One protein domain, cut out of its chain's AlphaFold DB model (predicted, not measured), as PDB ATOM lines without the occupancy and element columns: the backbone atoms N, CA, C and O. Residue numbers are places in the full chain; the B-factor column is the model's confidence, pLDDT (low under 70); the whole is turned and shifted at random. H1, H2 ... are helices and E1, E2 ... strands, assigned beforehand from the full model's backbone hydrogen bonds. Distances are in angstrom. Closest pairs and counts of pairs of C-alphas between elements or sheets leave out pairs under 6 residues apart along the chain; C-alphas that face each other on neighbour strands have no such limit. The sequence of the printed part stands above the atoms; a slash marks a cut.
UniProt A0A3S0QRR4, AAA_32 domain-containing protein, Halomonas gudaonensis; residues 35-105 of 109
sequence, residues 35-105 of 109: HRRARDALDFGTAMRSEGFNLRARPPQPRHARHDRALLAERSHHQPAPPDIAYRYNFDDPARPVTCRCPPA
ATOM      1  N   HIS A  35      98.647 143.440 182.225       81.19
ATOM      2  CA  HIS A  35      98.528 142.662 180.988       81.19
ATOM      3  C   HIS A  35      99.189 141.274 181.079       81.19
ATOM      4  O   HIS A  35      99.761 140.791 180.101       81.19
ATOM      5  N   ARG A  36      99.058 140.590 182.227       85.75
ATOM      6  CA  ARG A  36      99.716 139.295 182.509       85.75
ATOM      7  C   ARG A  36      99.608 138.282 181.362       85.75
ATOM      8  O   ARG A  36     100.612 137.777 180.892       85.75
ATOM      9  N   ARG A  37      98.399 138.062 180.831       86.88
ATOM     10  CA  ARG A  37      98.183 137.117 179.719       86.88
ATOM     11  C   ARG A  37      98.968 137.482 178.453       86.88
ATOM     12  O   ARG A  37      99.405 136.588 177.737       86.88
ATOM     13  N   ALA A  38      99.082 138.771 178.136       85.88
ATOM     14  CA  ALA A  38      99.835 139.214 176.967       85.88
ATOM     15  C   ALA A  38     101.335 138.974 177.176       85.88
ATOM     16  O   ALA A  38     101.989 138.458 176.274       85.88
ATOM     17  N   ARG A  39     101.836 139.259 178.387       86.62
ATOM     18  CA  ARG A  39     103.215 138.962 178.790       86.62
ATOM     19  C   ARG A  39     103.531 137.474 178.646       86.62
ATOM     20  O   ARG A  39     104.423 137.133 177.882       86.62
ATOM     21  N   ASP A  40     102.724 136.598 179.244       89.00
ATOM     22  CA  ASP A  40     102.931 135.144 179.182       89.00
ATOM     23  C   ASP A  40     102.936 134.619 177.731       89.00
ATOM     24  O   ASP A  40     103.753 133.777 177.354       89.00
ATOM     25  N   ALA A  41     102.034 135.133 176.886       89.94
ATOM     26  CA  ALA A  41     101.938 134.729 175.486       89.94
ATOM     27  C   ALA A  41     103.142 135.190 174.652       89.94
ATOM     28  O   ALA A  41     103.629 134.430 173.813       89.94
ATOM     29  N   LEU A  42     103.627 136.417 174.870       89.69
ATOM     30  CA  LEU A  42     104.851 136.909 174.238       89.69
ATOM     31  C   LEU A  42     106.063 136.120 174.728       89.69
ATOM     32  O   LEU A  42     106.918 135.747 173.922       89.69
ATOM     33  N   ASP A  43     106.099 135.811 176.023       89.19
ATOM     34  CA  ASP A  43     107.197 135.096 176.646       89.19
ATOM     35  C   ASP A  43     107.354 133.685 176.076       89.19
ATOM     36  O   ASP A  43     108.447 133.305 175.646       89.19
ATOM     37  N   PHE A  44     106.246 132.949 176.007       90.88
ATOM     38  CA  PHE A  44     106.171 131.626 175.395       90.88
ATOM     39  C   PHE A  44     106.412 131.681 173.881       90.88
ATOM     40  O   PHE A  44     107.227 130.936 173.339       90.88
ATOM     41  N   GLY A  45     105.728 132.596 173.190       92.06
ATOM     42  CA  GLY A  45     105.770 132.718 171.737       92.06
ATOM     43  C   GLY A  45     107.166 133.007 171.194       92.06
ATOM     44  O   GLY A  45     107.576 132.420 170.198       92.06
ATOM     45  N   THR A  46     107.916 133.880 171.864       90.38
ATOM     46  CA  THR A  46     109.274 134.265 171.442       90.38
ATOM     47  C   THR A  46     110.358 133.281 171.890       90.38
ATOM     48  O   THR A  46     111.476 133.332 171.377       90.38
ATOM     49  N   ALA A  47     110.043 132.357 172.804       89.75
ATOM     50  CA  ALA A  47     110.931 131.252 173.163       89.75
ATOM     51  C   ALA A  47     110.918 130.117 172.119       89.75
ATOM     52  O   ALA A  47     111.874 129.348 172.034       89.75
ATOM     53  N   MET A  48     109.868 130.013 171.295       90.75
ATOM     54  CA  MET A  48     109.769 128.977 170.265       90.75
ATOM     55  C   MET A  48     110.680 129.269 169.064       90.75
ATOM     56  O   MET A  48     110.510 130.256 168.351       90.75
ATOM     57  N   ARG A  49     111.628 128.360 168.802       85.19
ATOM     58  CA  ARG A  49     112.526 128.376 167.634       85.19
ATOM     59  C   ARG A  49     112.128 127.268 166.656       85.19
ATOM     60  O   ARG A  49     112.831 126.275 166.519       85.19
ATOM     61  N   SER A  50     110.967 127.423 166.020       89.38
ATOM     62  CA  SER A  50     110.470 126.502 164.990       89.38
ATOM     63  C   SER A  50     110.342 127.228 163.661       89.38
ATOM     64  O   SER A  50     109.744 128.303 163.593       89.38
ATOM     65  N   GLU A  51     110.853 126.621 162.594       87.94
ATOM     66  CA  GLU A  51     110.608 127.112 161.240       87.94
ATOM     67  C   GLU A  51     109.097 127.132 160.953       87.94
ATOM     68  O   GLU A  51     108.346 126.273 161.423       87.94
ATOM     69  N   GLY A  52     108.630 128.170 160.256       88.31
ATOM     70  CA  GLY A  52     107.212 128.372 159.940       88.31
ATOM     71  C   GLY A  52     106.338 128.868 161.101       88.31
ATOM     72  O   GLY A  52     105.213 129.315 160.860       88.31
ATOM     73  N   PHE A  53     106.832 128.866 162.344       92.00
ATOM     74  CA  PHE A  53     106.095 129.420 163.477       92.00
ATOM     75  C   PHE A  53     106.161 130.950 163.481       92.00
ATOM     76  O   PHE A  53     107.230 131.546 163.382       92.00
ATOM     77  N   ASN A  54     105.003 131.592 163.627       91.19
ATOM     78  CA  ASN A  54     104.888 133.043 163.689       91.19
ATOM     79  C   ASN A  54     103.990 133.446 164.860       91.19
ATOM     80  O   ASN A  54     102.876 132.937 164.998       91.19
ATOM     81  N   LEU A  55     104.439 134.414 165.658       89.25
ATOM     82  CA  LEU A  55     103.642 135.003 166.728       89.25
ATOM     83  C   LEU A  55     102.891 136.232 166.205       89.25
ATOM     84  O   LEU A  55     103.502 137.177 165.712       89.25
ATOM     85  N   ARG A  56     101.559 136.245 166.331       88.06
ATOM     86  CA  ARG A  56     100.733 137.418 166.008       88.06
ATOM     87  C   ARG A  56     100.179 138.052 167.277       88.06
ATOM     88  O   ARG A  56      99.417 137.416 168.001       88.06
ATOM     89  N   ALA A  57     100.507 139.320 167.500       86.50
ATOM     90  CA  ALA A  57      99.949 140.124 168.582       86.50
ATOM     91  C   ALA A  57      98.841 141.043 168.046       86.50
ATOM     92  O   ALA A  57      99.020 141.738 167.044       86.50
ATOM     93  N   ARG A  58      97.681 141.044 168.713       87.38
ATOM     94  CA  ARG A  58      96.574 141.968 168.435       87.38
ATOM     95  C   ARG A  58      96.219 142.717 169.719       87.38
ATOM     96  O   ARG A  58      95.358 142.252 170.471       87.38
ATOM     97  N   PRO A  59      96.881 143.850 169.992       81.44
ATOM     98  CA  PRO A  59      96.579 144.637 171.171       81.44
ATOM     99  C   PRO A  59      95.153 145.205 171.083       81.44
ATOM    100  O   PRO A  59      94.705 145.579 169.996       81.44
ATOM    101  N   PRO A  60      94.422 145.307 172.208       81.88
ATOM    102  CA  PRO A  60      93.052 145.818 172.198       81.88
ATOM    103  C   PRO A  60      92.982 147.307 171.829       81.88
ATOM    104  O   PRO A  60      91.941 147.771 171.375       81.88
ATOM    105  N   GLN A  61      94.079 148.052 172.001       84.25
ATOM    106  CA  GLN A  61      94.205 149.459 171.619       84.25
ATOM    107  C   GLN A  61      95.603 149.725 171.037       84.25
ATOM    108  O   GLN A  61      96.567 149.121 171.512       84.25
ATOM    109  N   PRO A  62      95.758 150.660 170.075       81.88
ATOM    110  CA  PRO A  62      97.036 150.905 169.396       81.88
ATOM    111  C   PRO A  62      98.199 151.218 170.341       81.88
ATOM    112  O   PRO A  62      99.316 150.758 170.120       81.88
ATOM    113  N   ARG A  63      97.939 151.946 171.437       80.06
ATOM    114  CA  ARG A  63      98.972 152.293 172.425       80.06
ATOM    115  C   ARG A  63      99.603 151.066 173.087       80.06
ATOM    116  O   ARG A  63     100.782 151.113 173.415       80.06
ATOM    117  N   HIS A  64      98.860 149.962 173.220       82.25
ATOM    118  CA  HIS A  64      99.383 148.761 173.867       82.25
ATOM    119  C   HIS A  64     100.412 148.019 173.001       82.25
ATOM    120  O   HIS A  64     101.237 147.294 173.542       82.25
ATOM    121  N   ALA A  65     100.459 148.277 171.684       84.56
ATOM    122  CA  ALA A  65     101.520 147.757 170.816       84.56
ATOM    123  C   ALA A  65     102.920 148.251 171.234       84.56
ATOM    124  O   ALA A  65     103.925 147.614 170.925       84.56
ATOM    125  N   ARG A  66     103.005 149.398 171.929       84.75
ATOM    126  CA  ARG A  66     104.265 149.902 172.494       84.75
ATOM    127  C   ARG A  66     104.808 148.957 173.565       84.75
ATOM    128  O   ARG A  66     106.020 148.789 173.633       84.75
ATOM    129  N   HIS A  67     103.934 148.339 174.358       84.06
ATOM    130  CA  HIS A  67     104.332 147.395 175.399       84.06
ATOM    131  C   HIS A  67     104.905 146.115 174.785       84.06
ATOM    132  O   HIS A  67     105.995 145.699 175.166       84.06
ATOM    133  N   ASP A  68     104.245 145.575 173.753       86.50
ATOM    134  CA  ASP A  68     104.744 144.418 172.996       86.50
ATOM    135  C   ASP A  68     106.141 144.700 172.412       86.50
ATOM    136  O   ASP A  68     107.060 143.896 172.555       86.50
ATOM    137  N   ARG A  69     106.325 145.875 171.789       87.06
ATOM    138  CA  ARG A  69     107.622 146.297 171.232       87.06
ATOM    139  C   ARG A  69     108.706 146.434 172.291       87.06
ATOM    140  O   ARG A  69     109.839 146.052 172.029       87.06
ATOM    141  N   ALA A  70     108.378 146.996 173.448       85.44
ATOM    142  CA  ALA A  70     109.353 147.204 174.505       85.44
ATOM    143  C   ALA A  70     109.826 145.874 175.116       85.44
ATOM    144  O   ALA A  70     111.027 145.688 175.279       85.44
ATOM    145  N   LEU A  71     108.917 144.912 175.326       85.31
ATOM    146  CA  LEU A  71     109.286 143.557 175.752       85.31
ATOM    147  C   LEU A  71     110.164 142.849 174.705       85.31
ATOM    148  O   LEU A  71     111.150 142.196 175.043       85.31
ATOM    149  N   LEU A  72     109.821 142.972 173.418       88.56
ATOM    150  CA  LEU A  72     110.629 142.406 172.335       88.56
ATOM    151  C   LEU A  72     112.024 143.040 172.270       88.56
ATOM    152  O   LEU A  72     112.994 142.321 172.043       88.56
ATOM    153  N   ALA A  73     112.128 144.352 172.499       89.38
ATOM    154  CA  ALA A  73     113.400 145.064 172.548       89.38
ATOM    155  C   ALA A  73     114.276 144.557 173.704       89.38
ATOM    156  O   ALA A  73     115.406 144.138 173.455       89.38
ATOM    157  N   GLU A  74     113.728 144.490 174.921       87.12
ATOM    158  CA  GLU A  74     114.401 143.935 176.104       87.12
ATOM    159  C   GLU A  74     114.912 142.509 175.839       87.12
ATOM    160  O   GLU A  74     116.085 142.204 176.044       87.12
ATOM    161  N   ARG A  75     114.068 141.641 175.269       86.88
ATOM    162  CA  ARG A  75     114.463 140.268 174.918       86.88
ATOM    163  C   ARG A  75     115.523 140.192 173.826       86.88
ATOM    164  O   ARG A  75     116.345 139.278 173.852       86.88
ATOM    165  N   SER A  76     115.466 141.071 172.828       90.31
ATOM    166  CA  SER A  76     116.432 141.087 171.723       90.31
ATOM    167  C   SER A  76     117.803 141.594 172.160       90.31
ATOM    168  O   SER A  76     118.805 141.102 171.656       90.31
ATOM    169  N   HIS A  77     117.850 142.495 173.145       90.50
ATOM    170  CA  HIS A  77     119.093 143.041 173.689       90.50
ATOM    171  C   HIS A  77     119.999 141.957 174.293       90.50
ATOM    172  O   HIS A  77     121.218 142.056 174.244       90.50
ATOM    173  N   HIS A  78     119.402 140.887 174.822       89.44
ATOM    174  CA  HIS A  78     120.128 139.745 175.380       89.44
ATOM    175  C   HIS A  78     120.398 138.619 174.368       89.44
ATOM    176  O   HIS A  78     120.862 137.546 174.755       89.44
ATOM    177  N   GLN A  79     120.086 138.815 173.085       89.44
ATOM    178  CA  GLN A  79     120.323 137.824 172.037       89.44
ATOM    179  C   GLN A  79     121.559 138.177 171.202       89.44
ATOM    180  O   GLN A  79     121.934 139.345 171.124       89.44
ATOM    181  N   PRO A  80     122.192 137.182 170.551       89.81
ATOM    182  CA  PRO A  80     123.254 137.456 169.594       89.81
ATOM    183  C   PRO A  80     122.762 138.398 168.496       89.81
ATOM    184  O   PRO A  80     121.643 138.236 167.997       89.81
ATOM    185  N   ALA A  81     123.622 139.333 168.091       90.44
ATOM    186  CA  ALA A  81     123.357 140.174 166.936       90.44
ATOM    187  C   ALA A  81     123.047 139.289 165.711       90.44
ATOM    188  O   ALA A  81     123.744 138.291 165.473       90.44
ATOM    189  N   PRO A  82     121.983 139.597 164.950       90.56
ATOM    190  CA  PRO A  82     121.664 138.842 163.750       90.56
ATOM    191  C   PRO A  82     122.788 139.003 162.712       90.56
ATOM    192  O   PRO A  82     123.450 140.038 162.683       90.56
ATOM    193  N   PRO A  83     123.012 138.001 161.843       90.75
ATOM    194  CA  PRO A  83     123.985 138.126 160.768       90.75
ATOM    195  C   PRO A  83     123.552 139.205 159.774       90.75
ATOM    196  O   PRO A  83     122.361 139.341 159.475       90.75
ATOM    197  N   ASP A  84     124.530 139.889 159.190       90.56
ATOM    198  CA  ASP A  84     124.274 140.814 158.095       90.56
ATOM    199  C   ASP A  84     123.845 140.040 156.848       90.56
ATOM    200  O   ASP A  84     124.373 138.968 156.531       90.56
ATOM    201  N   ILE A  85     122.870 140.587 156.124       91.31
ATOM    202  CA  ILE A  85     122.363 140.012 154.879       91.31
ATOM    203  C   ILE A  85     122.749 140.943 153.737       91.31
ATOM    204  O   ILE A  85     122.331 142.099 153.705       91.31
ATOM    205  N   ALA A  86     123.516 140.425 152.781       90.62
ATOM    206  CA  ALA A  86     123.931 141.163 151.597       90.62
ATOM    207  C   ALA A  86     123.483 140.453 150.315       90.62
ATOM    208  O   ALA A  86     123.295 139.233 150.279       90.62
ATOM    209  N   TYR A  87     123.322 141.232 149.247       93.12
ATOM    210  CA  TYR A  87     123.119 140.710 147.902       93.12
ATOM    211  C   TYR A  87     124.429 140.783 147.133       93.12
ATOM    212  O   TYR A  87     125.015 141.856 146.985       93.12
ATOM    213  N   ARG A  88     124.874 139.643 146.613       92.38
ATOM    214  CA  ARG A  88     125.994 139.576 145.684       92.38
ATOM    215  C   ARG A  88     125.465 139.502 144.262       92.38
ATOM    216  O   ARG A  88     124.504 138.783 143.980       92.38
ATOM    217  N   TYR A  89     126.128 140.230 143.370       93.88
ATOM    218  CA  TYR A  89     125.868 140.119 141.945       93.88
ATOM    219  C   TYR A  89     126.056 138.671 141.487       93.88
ATOM    220  O   TYR A  89     127.034 138.009 141.845       93.88
ATOM    221  N   ASN A  90     125.086 138.187 140.724       95.94
ATOM    222  CA  ASN A  90     125.102 136.854 140.162       95.94
ATOM    223  C   ASN A  90     125.595 136.942 138.716       95.94
ATOM    224  O   ASN A  90     124.895 137.479 137.864       95.94
ATOM    225  N   PHE A  91     126.808 136.451 138.455       95.69
ATOM    226  CA  PHE A  91     127.400 136.484 137.115       95.69
ATOM    227  C   PHE A  91     126.717 135.516 136.139       95.69
ATOM    228  O   PHE A  91     126.737 135.774 134.939       95.69
ATOM    229  N   ASP A  92     126.094 134.448 136.647       96.75
ATOM    230  CA  ASP A  92     125.412 133.441 135.827       96.75
ATOM    231  C   ASP A  92     123.999 133.895 135.429       96.75
ATOM    232  O   ASP A  92     123.539 133.628 134.319       96.75
ATOM    233  N   ASP A  93     123.311 134.610 136.324       95.88
ATOM    234  CA  ASP A  93     121.997 135.210 136.071       95.88
ATOM    235  C   ASP A  93     121.905 136.610 136.708       95.88
ATOM    236  O   ASP A  93     121.461 136.748 137.855       95.88
ATOM    237  N   PRO A  94     122.292 137.670 135.971       93.69
ATOM    238  CA  PRO A  94     122.276 139.049 136.461       93.69
ATOM    239  C   PRO A  94     120.923 139.544 136.984       93.69
ATOM    240  O   PRO A  94     120.888 140.485 137.777       93.69
ATOM    241  N   ALA A  95     119.811 138.936 136.556       95.69
ATOM    242  CA  ALA A  95     118.471 139.300 137.012       95.69
ATOM    243  C   ALA A  95     118.122 138.694 138.386       95.69
ATOM    244  O   ALA A  95     117.099 139.052 138.975       95.69
ATOM    245  N   ARG A  96     118.953 137.783 138.912       94.94
ATOM    246  CA  ARG A  96     118.726 137.055 140.167       94.94
ATOM    247  C   ARG A  96     119.928 137.174 141.106       94.94
ATOM    248  O   ARG A  96     120.742 136.249 141.169       94.94
ATOM    249  N   PRO A  97     120.058 138.281 141.856       94.56
ATOM    250  CA  PRO A  97     121.128 138.434 142.837       94.56
ATOM    251  C   PRO A  97     121.085 137.326 143.902       94.56
ATOM    252  O   PRO A  97     120.013 136.880 144.311       94.56
ATOM    253  N   VAL A  98     122.259 136.899 144.371       94.81
ATOM    254  CA  VAL A  98     122.395 135.836 145.379       94.81
ATOM    255  C   VAL A  98     122.461 136.454 146.770       94.81
ATOM    256  O   VAL A  98     123.271 137.346 147.015       94.81
ATOM    257  N   THR A  99     121.649 135.959 147.700       94.38
ATOM    258  CA  THR A  99     121.715 136.363 149.110       94.38
ATOM    259  C   THR A  99     122.873 135.659 149.818       94.38
ATOM    260  O   THR A  99     122.987 134.435 149.761       94.38
ATOM    261  N   CYS A 100     123.709 136.410 150.532       90.62
ATOM    262  CA  CYS A 100     124.736 135.876 151.423       90.62
ATOM    263  C   CYS A 100     124.551 136.396 152.854       90.62
ATOM    264  O   CYS A 100     124.045 137.497 153.073       90.62
ATOM    265  N   ARG A 101     124.945 135.570 153.832       91.88
ATOM    266  CA  ARG A 101     124.991 135.931 155.253       91.88
ATOM    267  C   ARG A 101     126.439 136.193 155.647       91.88
ATOM    268  O   ARG A 101     127.295 135.353 155.372       91.88
ATOM    269  N   CYS A 102     126.687 137.318 156.296       87.50
ATOM    270  CA  CYS A 102     127.993 137.712 156.807       87.50
ATOM    271  C   CYS A 102     127.952 137.797 158.343       87.50
ATOM    272  O   CYS A 102     126.866 137.923 158.917       87.50
ATOM    273  N   PRO A 103     129.107 137.712 159.027       86.50
ATOM    274  CA  PRO A 103     129.189 138.076 160.437       86.50
ATOM    275  C   PRO A 103     128.622 139.486 160.657       86.50
ATOM    276  O   PRO A 103     128.745 140.308 159.749       86.50
ATOM    277  N   PRO A 104     128.012 139.762 161.821       83.94
ATOM    278  CA  PRO A 104     127.515 141.098 162.129       83.94
ATOM    279  C   PRO A 104     128.656 142.117 162.050       83.94
ATOM    280  O   PRO A 104     129.780 141.833 162.481       83.94
ATOM    281  N   ALA A 105     128.370 143.294 161.497       75.94
ATOM    282  CA  ALA A 105     129.307 144.405 161.477       75.94
ATOM    283  C   ALA A 105     129.816 144.729 162.900       75.94
ATOM    284  O   ALA A 105     129.052 144.633 163.864       75.94
TER     285      ALA A 105
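What this domain is: This is residues 35 to 105 of the 109 residues of the protein "AAA_32 domain-containing protein" of Halomonas gudaonensis (UniProt A0A3S0QRR4). A two-stranded hairpin, E1 and E2, makes one end of a long, thin shape, and two helices, H1 and H2, make the other end, loosely placed with few contacts between them. The unnamed residues 78 to 83 bridge the two ends, and a long loop, residues 48 to 61, leads from H1 to H2. The printed part has 71 residues, with two named helices and then two named strands in the order H1, H2, E1, E2; the sheet has the order E1 - E2 and is antiparallel, and the class is mixed, helices and strands. The whole is extended, with a radius of gyration of the C-alphas of 17.5 A, and the C-alphas span 53 by 24 by 24 A, a rod.

Where its parts are: Strand E1 is residues 84 to 88, 12.6 A from first to last C-alpha, and begins at C-alpha 84 at (124.274, 140.814, 158.095). Strand E2 is residues 98 to 102, 12.9 A long, and ends at C-alpha 102 at (127.993, 137.712, 156.807). Helix H2, the longest by residues, is residues 62 to 77 and measures 23.8 A. Helix H1 is residues 36 to 47, 16.7 A long, and begins at C-alpha 36 at (99.716, 139.295, 182.509).

How they stand to each other: E1 and E2 form a hairpin of antiparallel neighbour strands, with 146 degrees between their N-to-C directions. C-alphas 87 and 99 face each other at 4.7 A. N 88 and O 98 are within hydrogen-bond range at 2.8 A, and N 100 and O 86 at 2.9 A. H2 and E2 are apart, with no C-alpha of the one within 8 A of the other. H1 is apart from E1 and from E2. H1 and H2 are close but not clearly touching, with 1 pair of C-alphas within 8 A, the closest being those of Leu 42 and Asp 68, 7.6 A apart. Their lines stand at a steep tilt of 41 degrees, and they run the same way. In H1 every O i to N i+4 pair is within hydrogen-bond range; in H2 it is 10 of 12.

The domain as a whole: The two C-alphas farthest apart are those of Arg 36 and Asp 92, at 53.6 A. The first and last printed C-alphas, those of His 35 and Ala 105, are 36.5 A apart. The printed part has no cut. The link from H1 to H2 is long, with 14 residues; the links from H2 to E1, with 6 residues, and from E1 to E2, with 9, are short but not tight. The mean pLDDT of the printed part is 88.8, and no printed residue is under 70.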